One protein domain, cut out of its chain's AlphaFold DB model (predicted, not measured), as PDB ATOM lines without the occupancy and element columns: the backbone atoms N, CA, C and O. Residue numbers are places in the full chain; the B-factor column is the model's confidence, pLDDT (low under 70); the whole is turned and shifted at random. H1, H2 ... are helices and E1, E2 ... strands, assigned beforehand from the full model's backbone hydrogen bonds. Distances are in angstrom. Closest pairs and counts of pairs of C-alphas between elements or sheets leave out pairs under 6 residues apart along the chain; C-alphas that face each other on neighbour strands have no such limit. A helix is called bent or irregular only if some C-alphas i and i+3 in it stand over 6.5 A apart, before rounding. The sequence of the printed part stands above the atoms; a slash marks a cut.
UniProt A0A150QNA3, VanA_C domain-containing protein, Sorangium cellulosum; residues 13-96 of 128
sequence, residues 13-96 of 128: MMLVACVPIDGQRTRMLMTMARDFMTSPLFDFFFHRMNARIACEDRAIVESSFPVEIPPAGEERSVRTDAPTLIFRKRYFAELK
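What this domain is: This is residues 13 to 96 of the 128 residues of the protein "VanA_C domain-containing protein" of Sorangium cellulosum (UniProt A0A150QNA3). A long two-stranded hairpin, E1 and E2, has the long helix H1 folding back past its E2 side without close contact, while a second helix, H2, is set apart at the far end of the model from the turn between E2 and H1. The arrangement is open, with few contacts between its parts, and a long stretch with no named element, residues 64 to 78, leads from H1 to H2. The printed part has 84 residues with two named strands and two named helices, in the order E1, E2, H1, H2, and its one sheet has the order E1 - E2, antiparallel. The class is mixed, helices and strands. The whole is loose, with a radius of gyration of the C-alphas of 16.2 A, and elongated, spanning 47 by 27 by 23 A.

How they stand to each other: The printed part begins with strand E1, residues 13 to 20, and a tight link of 5 residues joins it to strand E2, residues 26 to 34. The two form a hairpin of antiparallel neighbours, with 167 degrees between their N-to-C directions. C-alphas that face each other run from 13 and 33, 5.1 A apart, to 20 and 26, 4.4 A apart. Among the backbone atoms within hydrogen-bond range are N of Met 13 and O of Ala 33, at 2.8 A, and N of Ala 17 and O of Leu 29, at 2.9 A. A tight link of 5 residues joins E2 to helix H1, residues 40 to 63. E2 and H1 are near each other, with no pair of C-alphas within 8 A but 11 pairs within 10 A, made by residues 43 to 58 of H1. E1 and H1 are apart, with no C-alpha of the one within 8 A of the other. A long link of 15 residues joins H1 to helix H2, residues 79 to 95. By the same test H2 is apart from H1, from E1 and from E2. H2 is irregular: C-alphas 80 and 83 are 7.5 A apart, against about 5 A in a regular helix. In the helix backbones, 18 of 20 O i to N i+4 pairs are within hydrogen-bond range in H1, and 11 of 13 in H2.

Where its parts are: E1 begins at C-alpha 13, at (-35.085, 38.789, -4.919), and its 8 residues, Met 13 to Pro 20, cover 22.9 A from first to last C-alpha. E2 has 9 residues, Thr 26 to Arg 34, and covers 25.9 A. H1 has 24 residues, Pro 40 to Ser 63, and covers 34.8 A, from C-alpha 40 at (-49.700, 36.550, 4.779) to C-alpha 63. H2 has 17 residues, Arg 79 to Leu 95, and covers 24.3 A, ending at C-alpha 95, at (-9.912, 38.200, 2.767).

The domain as a whole: The two C-alphas farthest apart are those of Ser 39 and Glu 74, at 47.9 A, and the first and last printed C-alphas, of Met 13 and Lys 96, are 28.9 A apart. The printed part runs from residue 13 to residue 96 without a cut. The link from H1 to H2 is long, and the C-alphas of residues 64 to 78 lie 13 to 22 A from the mean of the C-alphas. Residues 59 to 66, of which 59 to 63 belong to H1, stand free, and so do residues 78 to 83, of which 79 to 83 belong to H2. The mean pLDDT of the printed part is 86.1, and confidence is low, under 70, at residues 72 to 73 and residue 75.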
ATOM      1  N   MET A  13     -36.472  38.547  -5.284       87.88
ATOM      2  CA  MET A  13     -35.085  38.789  -4.919       87.88
ATOM      3  C   MET A  13     -34.780  38.042  -3.633       87.88
ATOM      4  O   MET A  13     -35.510  38.158  -2.651       87.88
ATOM      5  N   MET A  14     -33.688  37.289  -3.646       88.62
ATOM      6  CA  MET A  14     -33.159  36.621  -2.470       88.62
ATOM      7  C   MET A  14     -31.818  37.255  -2.124       88.62
ATOM      8  O   MET A  14     -30.911  37.294  -2.955       88.62
ATOM      9  N   LEU A  15     -31.716  37.758  -0.901       91.12
ATOM     10  CA  LEU A  15     -30.479  38.237  -0.311       91.12
ATOM     11  C   LEU A  15     -30.014  37.197   0.703       91.12
ATOM     12  O   LEU A  15     -30.737  36.899   1.653       91.12
ATOM     13  N   VAL A  16     -28.811  36.667   0.501       90.31
ATOM     14  CA  VAL A  16     -28.164  35.739   1.432       90.31
ATOM     15  C   VAL A  16     -26.857  36.364   1.892       90.31
ATOM     16  O   VAL A  16     -26.029  36.747   1.065       90.31
ATOM     17  N   ALA A  17     -26.681  36.474   3.203       90.44
ATOM     18  CA  ALA A  17     -25.446  36.922   3.828       90.44
ATOM     19  C   ALA A  17     -24.945  35.849   4.798       90.44
ATOM     20  O   ALA A  17     -25.691  35.384   5.653       90.44
ATOM     21  N   CYS A  18     -23.676  35.481   4.670       89.75
ATOM     22  CA  CYS A  18     -23.000  34.535   5.550       89.75
ATOM     23  C   CYS A  18     -22.024  35.318   6.428       89.75
ATOM     24  O   CYS A  18     -21.023  35.826   5.930       89.75
ATOM     25  N   VAL A  19     -22.350  35.460   7.711       89.62
ATOM     26  CA  VAL A  19     -21.563  36.231   8.679       89.62
ATOM     27  C   VAL A  19     -20.773  35.257   9.554       89.62
ATOM     28  O   VAL A  19     -21.402  34.413  10.201       89.62
ATOM     29  N   PRO A  20     -19.432  35.326   9.583       87.44
ATOM     30  CA  PRO A  20     -18.642  34.463  10.452       87.44
ATOM     31  C   PRO A  20     -18.966  34.768  11.920       87.44
ATOM     32  O   PRO A  20     -19.049  35.932  12.308       87.44
ATOM     33  N   ILE A  21     -19.198  33.723  12.716       87.38
ATOM     34  CA  ILE A  21     -19.299  33.827  14.180       87.38
ATOM     35  C   ILE A  21     -17.931  33.517  14.791       87.38
ATOM     36  O   ILE A  21     -17.481  34.228  15.676       87.38
ATOM     37  N   ASP A  22     -17.280  32.458  14.310       83.56
ATOM     38  CA  ASP A  22     -15.923  32.062  14.686       83.56
ATOM     39  C   ASP A  22     -15.270  31.271  13.538       83.56
ATOM     40  O   ASP A  22     -15.806  31.207  12.429       83.56
ATOM     41  N   GLY A  23     -14.112  30.658  13.795       82.56
ATOM     42  CA  GLY A  23     -13.355  29.912  12.789       82.56
ATOM     43  C   GLY A  23     -14.053  28.674  12.211       82.56
ATOM     44  O   GLY A  23     -13.562  28.140  11.222       82.56
ATOM     45  N   GLN A  24     -15.158  28.195  12.795       84.69
ATOM     46  CA  GLN A  24     -15.880  26.990  12.355       84.69
ATOM     47  C   GLN A  24     -17.393  27.199  12.195       84.69
ATOM     48  O   GLN A  24     -18.082  26.339  11.649       84.69
ATOM     49  N   ARG A  25     -17.942  28.326  12.659       86.75
ATOM     50  CA  ARG A  25     -19.381  28.604  12.632       86.75
ATOM     51  C   ARG A  25     -19.695  29.878  11.867       86.75
ATOM     52  O   ARG A  25     -19.084  30.925  12.057       86.75
ATOM     53  N   THR A  26     -20.746  29.799  11.057       89.69
ATOM     54  CA  THR A  26     -21.274  30.917  10.274       89.69
ATOM     55  C   THR A  26     -22.761  31.093  10.552       89.69
ATOM     56  O   THR A  26     -23.511  30.120  10.635       89.69
ATOM     57  N   ARG A  27     -23.214  32.342  10.665       90.69
ATOM     58  CA  ARG A  27     -24.634  32.696  10.667       90.69
ATOM     59  C   ARG A  27     -25.071  33.062   9.256       90.69
ATOM     60  O   ARG A  27     -24.606  34.055   8.705       90.69
ATOM     61  N   MET A  28     -26.004  32.298   8.699       90.94
ATOM     62  CA  MET A  28     -26.646  32.642   7.434       90.94
ATOM     63  C   MET A  28     -27.902  33.479   7.693       90.94
ATOM     64  O   MET A  28     -28.809  33.058   8.408       90.94
ATOM     65  N   LEU A  29     -27.954  34.671   7.106       90.75
ATOM     66  CA  LEU A  29     -29.123  35.539   7.058       90.75
ATOM     67  C   LEU A  29     -29.703  35.462   5.650       90.75
ATOM     68  O   LEU A  29     -29.032  35.830   4.686       90.75
ATOM     69  N   MET A  30     -30.940  34.992   5.533       89.62
ATOM     70  CA  MET A  30     -31.631  34.874   4.255       89.62
ATOM     71  C   MET A  30     -32.919  35.688   4.284       89.62
ATOM     72  O   MET A  30     -33.825  35.410   5.068       89.62
ATOM     73  N   THR A  31     -33.001  36.673   3.394       88.69
ATOM     74  CA  THR A  31     -34.163  37.546   3.231       88.69
ATOM     75  C   THR A  31     -34.683  37.434   1.810       88.69
ATOM     76  O   THR A  31     -33.916  37.450   0.848       88.69
ATOM     77  N   MET A  32     -36.001  37.353   1.673       86.94
ATOM     78  CA  MET A  32     -36.670  37.245   0.386       86.94
ATOM     79  C   MET A  32     -37.645  38.405   0.210       86.94
ATOM     80  O   MET A  32     -38.514  38.618   1.050       86.94
ATOM     81  N   ALA A  33     -37.517  39.132  -0.897       88.38
ATOM     82  CA  ALA A  33     -38.460  40.157  -1.325       88.38
ATOM     83  C   ALA A  33     -39.212  39.667  -2.568       88.38
ATOM     84  O   ALA A  33     -38.599  39.132  -3.495       88.38
ATOM     85  N   ARG A  34     -40.538  39.844  -2.591       89.12
ATOM     86  CA  ARG A  34     -41.401  39.428  -3.705       89.12
ATOM     87  C   ARG A  34     -42.556  40.403  -3.922       89.12
ATOM     88  O   ARG A  34     -43.066  40.962  -2.958       89.12
ATOM     89  N   ASP A  35     -42.973  40.584  -5.175       88.69
ATOM     90  CA  ASP A  35     -44.108  41.446  -5.565       88.69
ATOM     91  C   ASP A  35     -45.382  40.659  -5.950       88.69
ATOM     92  O   ASP A  35     -46.373  41.217  -6.427       88.69
ATOM     93  N   PHE A  36     -45.370  39.344  -5.735       87.50
ATOM     94  CA  PHE A  36     -46.482  38.432  -5.982       87.50
ATOM     95  C   PHE A  36     -46.744  37.564  -4.757       87.50
ATOM     96  O   PHE A  36     -45.866  37.381  -3.913       87.50
ATOM     97  N   MET A  37     -47.961  37.012  -4.671       84.25
ATOM     98  CA  MET A  37     -48.385  36.183  -3.536       84.25
ATOM     99  C   MET A  37     -48.044  36.860  -2.196       84.25
ATOM    100  O   MET A  37     -47.409  36.270  -1.323       84.25
ATOM    101  N   THR A  38     -48.415  38.135  -2.063       86.69
ATOM    102  CA  THR A  38     -48.093  38.993  -0.908       86.69
ATOM    103  C   THR A  38     -49.060  38.818   0.264       86.69
ATOM    104  O   THR A  38     -48.896  39.463   1.293       86.69
ATOM    105  N   SER A  39     -50.072  37.952   0.129       88.25
ATOM    106  CA  SER A  39     -50.945  37.599   1.251       88.25
ATOM    107  C   SER A  39     -50.143  36.883   2.354       88.25
ATOM    108  O   SER A  39     -49.342  36.000   2.019       88.25
ATOM    109  N   PRO A  40     -50.398  37.172   3.648       87.06
ATOM    110  CA  PRO A  40     -49.700  36.550   4.779       87.06
ATOM    111  C   PRO A  40     -49.739  35.016   4.802       87.06
ATOM    112  O   PRO A  40     -48.826  34.370   5.309       87.06
ATOM    113  N   LEU A  41     -50.769  34.398   4.215       85.12
ATOM    114  CA  LEU A  41     -50.855  32.936   4.104       85.12
ATOM    115  C   LEU A  41     -49.701  32.353   3.279       85.12
ATOM    116  O   LEU A  41     -49.163  31.293   3.599       85.12
ATOM    117  N   PHE A  42     -49.293  33.063   2.228       87.19
ATOM    118  CA  PHE A  42     -48.175  32.642   1.401       87.19
ATOM    119  C   PHE A  42     -46.834  32.882   2.095       87.19
ATOM    120  O   PHE A  42     -45.904  32.121   1.838       87.19
ATOM    121  N   ASP A  43     -46.724  33.852   3.013       86.81
ATOM    122  CA  ASP A  43     -45.492  34.059   3.791       86.81
ATOM    123  C   ASP A  43     -45.107  32.809   4.573       86.81
ATOM    124  O   ASP A  43     -43.948  32.395   4.526       86.81
ATOM    125  N   PHE A  44     -46.076  32.159   5.218       88.00
ATOM    126  CA  PHE A  44     -45.834  30.911   5.938       88.00
ATOM    127  C   PHE A  44     -45.309  29.804   5.011       88.00
ATOM    128  O   PHE A  44     -44.332  29.122   5.332       88.00
ATOM    129  N   PHE A  45     -45.924  29.653   3.837       88.06
ATOM    130  CA  PHE A  45     -45.519  28.650   2.854       88.06
ATOM    131  C   PHE A  45     -44.100  28.904   2.327       88.06
ATOM    132  O   PHE A  45     -43.255  28.006   2.371       88.06
ATOM    133  N   PHE A  46     -43.807  30.135   1.896       86.50
ATOM    134  CA  PHE A  46     -42.475  30.510   1.422       86.50
ATOM    135  C   PHE A  46     -41.427  30.387   2.522       86.50
ATOM    136  O   PHE A  46     -40.330  29.902   2.258       86.50
ATOM    137  N   HIS A  47     -41.754  30.767   3.757       88.38
ATOM    138  CA  HIS A  47     -40.842  30.614   4.884       88.38
ATOM    139  C   HIS A  47     -40.491  29.144   5.121       88.38
ATOM    140  O   HIS A  47     -39.312  28.805   5.212       88.38
ATOM    141  N   ARG A  48     -41.488  28.250   5.133       90.25
ATOM    142  CA  ARG A  48     -41.267  26.809   5.301       90.25
ATOM    143  C   ARG A  48     -40.421  26.216   4.172       90.25
ATOM    144  O   ARG A  48     -39.527  25.419   4.445       90.25
ATOM    145  N   MET A  49     -40.686  26.591   2.922       88.69
ATOM    146  CA  MET A  49     -39.893  26.124   1.779       88.69
ATOM    147  C   MET A  49     -38.451  26.630   1.837       88.69
ATOM    148  O   MET A  49     -37.526  25.839   1.686       88.69
ATOM    149  N   ASN A  50     -38.259  27.921   2.104       88.19
ATOM    150  CA  ASN A  50     -36.931  28.513   2.237       88.19
ATOM    151  C   ASN A  50     -36.148  27.872   3.389       88.19
ATOM    152  O   ASN A  50     -34.974  27.561   3.225       88.19
ATOM    153  N   ALA A  51     -36.797  27.619   4.530       89.44
ATOM    154  CA  ALA A  51     -36.175  26.929   5.657       89.44
ATOM    155  C   ALA A  51     -35.729  25.513   5.277       89.44
ATOM    156  O   ALA A  51     -34.617  25.112   5.605       89.44
ATOM    157  N   ARG A  52     -36.561  24.774   4.534       90.62
ATOM    158  CA  ARG A  52     -36.202  23.442   4.040       90.62
ATOM    159  C   ARG A  52     -34.979  23.482   3.123       90.62
ATOM    160  O   ARG A  52     -34.051  22.717   3.353       90.62
ATOM    161  N   ILE A  53     -34.962  24.378   2.136       87.56
ATOM    162  CA  ILE A  53     -33.829  24.529   1.209       87.56
ATOM    163  C   ILE A  53     -32.557  24.893   1.981       87.56
ATOM    164  O   ILE A  53     -31.514  24.289   1.769       87.56
ATOM    165  N   ALA A  54     -32.649  25.813   2.944       88.31
ATOM    166  CA  ALA A  54     -31.513  26.173   3.785       88.31
ATOM    167  C   ALA A  54     -31.000  24.990   4.627       88.31
ATOM    168  O   ALA A  54     -29.798  24.871   4.843       88.31
ATOM    169  N   CYS A  55     -31.886  24.104   5.098       89.94
ATOM    170  CA  CYS A  55     -31.487  22.874   5.786       89.94
ATOM    171  C   CYS A  55     -30.796  21.875   4.848       89.94
ATOM    172  O   CYS A  55     -29.823  21.245   5.256       89.94
ATOM    173  N   GLU A  56     -31.284  21.731   3.616       91.94
ATOM    174  CA  GLU A  56     -30.672  20.873   2.595       91.94
ATOM    175  C   GLU A  56     -29.267  21.387   2.235       91.94
ATOM    176  O   GLU A  56     -28.298  20.634   2.324       91.94
ATOM    177  N   ASP A  57     -29.130  22.688   1.959       88.94
ATOM    178  CA  ASP A  57     -27.840  23.335   1.688       88.94
ATOM    179  C   ASP A  57     -26.881  23.200   2.880       88.94
ATOM    180  O   ASP A  57     -25.703  22.887   2.704       88.94
ATOM    181  N   ARG A  58     -27.386  23.384   4.108       90.38
ATOM    182  CA  ARG A  58     -26.605  23.198   5.336       90.38
ATOM    183  C   ARG A  58     -26.037  21.785   5.431       90.38
ATOM    184  O   ARG A  58     -24.853  21.647   5.716       90.38
ATOM    185  N   ALA A  59     -26.853  20.761   5.187       91.38
ATOM    186  CA  ALA A  59     -26.412  19.373   5.266       91.38
ATOM    187  C   ALA A  59     -25.284  19.077   4.264       91.38
ATOM    188  O   ALA A  59     -24.303  18.427   4.619       91.38
ATOM    189  N   ILE A  60     -25.383  19.606   3.039       89.56
ATOM    190  CA  ILE A  60     -24.327  19.473   2.028       89.56
ATOM    191  C   ILE A  60     -23.043  20.171   2.486       89.56
ATOM    192  O   ILE A  60     -21.986  19.540   2.505       89.56
ATOM    193  N   VAL A  61     -23.130  21.432   2.913       87.94
ATOM    194  CA  VAL A  61     -21.962  22.208   3.362       87.94
ATOM    195  C   VAL A  61     -21.280  21.550   4.562       87.94
ATOM    196  O   VAL A  61     -20.067  21.375   4.546       87.94
ATOM    197  N   GLU A  62     -22.037  21.133   5.577       88.12
ATOM    198  CA  GLU A  62     -21.486  20.499   6.784       88.12
ATOM    199  C   GLU A  62     -20.902  19.100   6.513       88.12
ATOM    200  O   GLU A  62     -20.026  18.653   7.247       88.12
ATOM    201  N   SER A  63     -21.345  18.416   5.452       89.94
ATOM    202  CA  SER A  63     -20.793  17.115   5.035       89.94
ATOM    203  C   SER A  63     -19.554  17.208   4.133       89.94
ATOM    204  O   SER A  63     -18.946  16.187   3.813       89.94
ATOM    205  N   SER A  64     -19.199  18.415   3.686       83.50
ATOM    206  CA  SER A  64     -18.119  18.646   2.726       83.50
ATOM    207  C   SER A  64     -16.742  18.442   3.368       83.50
ATOM    208  O   SER A  64     -16.470  18.973   4.443       83.50
ATOM    209  N   PHE A  65     -15.847  17.727   2.679       77.50
ATOM    210  CA  PHE A  65     -14.446  17.573   3.075       77.50
ATOM    211  C   PHE A  65     -13.513  17.897   1.900       77.50
ATOM    212  O   PHE A  65     -13.763  17.411   0.795       77.50
ATOM    213  N   PRO A  66     -12.418  18.649   2.121       80.25
ATOM    214  CA  PRO A  66     -11.995  19.274   3.383       80.25
ATOM    215  C   PRO A  66     -12.923  20.413   3.853       80.25
ATOM    216  O   PRO A  66     -13.648  21.001   3.056       80.25
ATOM    217  N   VAL A  67     -12.895  20.709   5.160       77.88
ATOM    218  CA  VAL A  67     -13.729  21.762   5.785       77.88
ATOM    219  C   VAL A  67     -13.355  23.154   5.265       77.88
ATOM    220  O   VAL A  67     -14.219  24.006   5.068       77.88
ATOM    221  N   GLU A  68     -12.063  23.389   5.021       77.69
ATOM    222  CA  GLU A  68     -11.588  24.597   4.352       77.69
ATOM    223  C   GLU A  68     -11.501  24.352   2.844       77.69
ATOM    224  O   GLU A  68     -10.995  23.329   2.387       77.69
ATOM    225  N   ILE A  69     -11.979  25.323   2.071       75.25
ATOM    226  CA  ILE A  69     -11.953  25.272   0.613       75.25
ATOM    227  C   ILE A  69     -10.494  25.205   0.127       75.25
ATOM    228  O   ILE A  69      -9.712  26.093   0.477       75.25
ATOM    229  N   PRO A  70     -10.122  24.231  -0.722       75.62
ATOM    230  CA  PRO A  70      -8.767  24.144  -1.244       75.62
ATOM    231  C   PRO A  70      -8.471  25.282  -2.244       75.62
ATOM    232  O   PRO A  70      -9.392  25.859  -2.842       75.62
ATOM    233  N   PRO A  71      -7.190  25.629  -2.465       72.81
ATOM    234  CA  PRO A  71      -6.784  26.586  -3.489       72.81
ATOM    235  C   PRO A  71      -7.371  26.265  -4.875       72.81
ATOM    236  O   PRO A  71      -7.588  25.108  -5.235       72.81
ATOM    237  N   ALA A  72      -7.593  27.301  -5.693       65.75
ATOM    238  CA  ALA A  72      -8.348  27.245  -6.957       65.75
ATOM    239  C   ALA A  72      -7.754  26.358  -8.087       65.75
ATOM    240  O   ALA A  72      -8.238  26.428  -9.214       65.75
ATOM    241  N   GLY A  73      -6.729  25.547  -7.813       66.88
ATOM    242  CA  GLY A  73      -6.119  24.592  -8.748       66.88
ATOM    243  C   GLY A  73      -6.114  23.133  -8.275       66.88
ATOM    244  O   GLY A  73      -5.731  22.262  -9.048       66.88
ATOM    245  N   GLU A  74      -6.532  22.855  -7.038       72.25
ATOM    246  CA  GLU A  74      -6.484  21.504  -6.456       72.25
ATOM    247  C   GLU A  74      -7.791  20.716  -6.658       72.25
ATOM    248  O   GLU A  74      -7.792  19.487  -6.628       72.25
ATOM    249  N   GLU A  75      -8.905  21.404  -6.934       69.00
ATOM    250  CA  GLU A  75     -10.225  20.800  -7.147       69.00
ATOM    251  C   GLU A  75     -10.638  20.852  -8.630       69.00
ATOM    252  O   GLU A  75     -10.545  21.893  -9.292       69.00
ATOM    253  N   ARG A  76     -11.140  19.730  -9.168       80.62
ATOM    254  CA  ARG A  76     -11.660  19.665 -10.544       80.62
ATOM    255  C   ARG A  76     -12.956  20.467 -10.645       80.62
ATOM    256  O   ARG A  76     -14.006  20.009 -10.216       80.62
ATOM    257  N   SER A  77     -12.872  21.649 -11.243       82.25
ATOM    258  CA  SER A  77     -14.018  22.547 -11.399       82.25
ATOM    259  C   SER A  77     -14.795  22.268 -12.683       82.25
ATOM    260  O   SER A  77     -14.210  21.954 -13.722       82.25
ATOM    261  N   VAL A  78     -16.113  22.450 -12.638       87.00
ATOM    262  CA  VAL A  78     -16.977  22.432 -13.826       87.00
ATOM    263  C   VAL A  78     -17.309  23.857 -14.274       87.00
ATOM    264  O   VAL A  78     -17.117  24.835 -13.553       87.00
ATOM    265  N   ARG A  79     -17.841  24.006 -15.494       83.94
ATOM    266  CA  ARG A  79     -18.146  25.317 -16.102       83.94
ATOM    267  C   ARG A  79     -19.030  26.217 -15.223       83.94
ATOM    268  O   ARG A  79     -18.911  27.438 -15.289       83.94
ATOM    269  N   THR A  80     -19.925  25.636 -14.425       87.56
ATOM    270  CA  THR A  80     -20.840  26.375 -13.538       87.56
ATOM    271  C   THR A  80     -20.160  26.972 -12.312       87.56
ATOM    272  O   THR A  80     -20.723  27.883 -11.707       87.56
ATOM    273  N   ASP A  81     -18.943  26.538 -11.986       86.81
ATOM    274  CA  ASP A  81     -18.220  26.975 -10.790       86.81
ATOM    275  C   ASP A  81     -17.446  28.273 -11.014       86.81
ATOM    276  O   ASP A  81     -16.829  28.793 -10.087       86.81
ATOM    277  N   ALA A  82     -17.478  28.839 -12.226       87.00
ATOM    278  CA  ALA A  82     -16.748  30.061 -12.556       87.00
ATOM    279  C   ALA A  82     -16.970  31.210 -11.541       87.00
ATOM    280  O   ALA A  82     -15.977  31.804 -11.113       87.00
ATOM    281  N   PRO A  83     -18.201  31.508 -11.064       87.44
ATOM    282  CA  PRO A  83     -18.408  32.515 -10.019       87.44
ATOM    283  C   PRO A  83     -17.750  32.143  -8.685       87.44
ATOM    284  O   PRO A  83     -17.163  33.001  -8.025       87.44
ATOM    285  N   THR A  84     -17.810  30.865  -8.306       87.00
ATOM    286  CA  THR A  84     -17.174  30.336  -7.095       87.00
ATOM    287  C   THR A  84     -15.657  30.469  -7.185       87.00
ATOM    288  O   THR A  84     -15.030  30.924  -6.234       87.00
ATOM    289  N   LEU A  85     -15.056  30.168  -8.337       88.12
ATOM    290  CA  LEU A  85     -13.620  30.329  -8.568       88.12
ATOM    291  C   LEU A  85     -13.172  31.791  -8.498       88.12
ATOM    292  O   LEU A  85     -12.125  32.079  -7.920       88.12
ATOM    293  N   ILE A  86     -13.960  32.722  -9.045       89.25
ATOM    294  CA  ILE A  86     -13.689  34.164  -8.929       89.25
ATOM    295  C   ILE A  86     -13.703  34.586  -7.458       89.25
ATOM    296  O   ILE A  86     -12.774  35.250  -6.997       89.25
ATOM    297  N   PHE A  87     -14.725  34.164  -6.705       87.56
ATOM    298  CA  PHE A  87     -14.797  34.443  -5.274       87.56
ATOM    299  C   PHE A  87     -13.615  33.835  -4.513       87.56
ATOM    300  O   PHE A  87     -12.991  34.534  -3.722       87.56
ATOM    301  N   ARG A  88     -13.254  32.575  -4.786       87.69
ATOM    302  CA  ARG A  88     -12.118  31.893  -4.146       87.69
ATOM    303  C   ARG A  88     -10.805  32.635  -4.385       87.69
ATOM    304  O   ARG A  88     -10.065  32.864  -3.434       87.69
ATOM    305  N   LYS A  89     -10.534  33.073  -5.620       88.50
ATOM    306  CA  LYS A  89      -9.345  33.889  -5.934       88.50
ATOM    307  C   LYS A  89      -9.287  35.146  -5.068       88.50
ATOM    308  O   LYS A  89      -8.255  35.421  -4.467       88.50
ATOM    309  N   ARG A  90     -10.407  35.866  -4.958       88.75
ATOM    310  CA  ARG A  90     -10.510  37.050  -4.099       88.75
ATOM    311  C   ARG A  90     -10.348  36.711  -2.616       88.75
ATOM    312  O   ARG A  90      -9.656  37.430  -1.908       88.75
ATOM    313  N   TYR A  91     -10.955  35.621  -2.146       87.94
ATOM    314  CA  TYR A  91     -10.862  35.185  -0.755       87.94
ATOM    315  C   TYR A  91      -9.405  34.984  -0.330       87.94
ATOM    316  O   TYR A  91      -8.977  35.584   0.649       87.94
ATOM    317  N   PHE A  92      -8.626  34.222  -1.100       88.06
ATOM    318  CA  PHE A  92      -7.212  33.992  -0.796       88.06
ATOM    319  C   PHE A  92      -6.332  35.235  -0.983       88.06
ATOM    320  O   PHE A  92      -5.349  35.372  -0.265       88.06
ATOM    321  N   ALA A  93      -6.667  36.121  -1.925       89.06
ATOM    322  CA  ALA A  93      -5.879  37.323  -2.192       89.06
ATOM    323  C   ALA A  93      -6.112  38.452  -1.171       89.06
ATOM    324  O   ALA A  93      -5.174  39.171  -0.843       89.06
ATOM    325  N   GLU A  94      -7.349  38.628  -0.698       90.69
ATOM    326  CA  GLU A  94      -7.757  39.833   0.042       90.69
ATOM    327  C   GLU A  94      -8.361  39.547   1.418       90.69
ATOM    328  O   GLU A  94      -8.249  40.381   2.310       90.69
ATOM    329  N   LEU A  95      -9.061  38.421   1.590       87.00
ATOM    330  CA  LEU A  95      -9.912  38.200   2.767       87.00
ATOM    331  C   LEU A  95      -9.305  37.214   3.769       87.00
ATOM    332  O   LEU A  95      -9.587  37.311   4.965       87.00
ATOM    333  N   LYS A  96      -8.486  36.260   3.320       85.44
ATOM    334  CA  LYS A  96      -7.877  35.250   4.191       85.44
ATOM    335  C   LYS A  96      -6.954  35.926   5.209       85.44
ATOM    336  O   LYS A  96      -6.033  36.643   4.839       85.44
TER     337      LYS A  96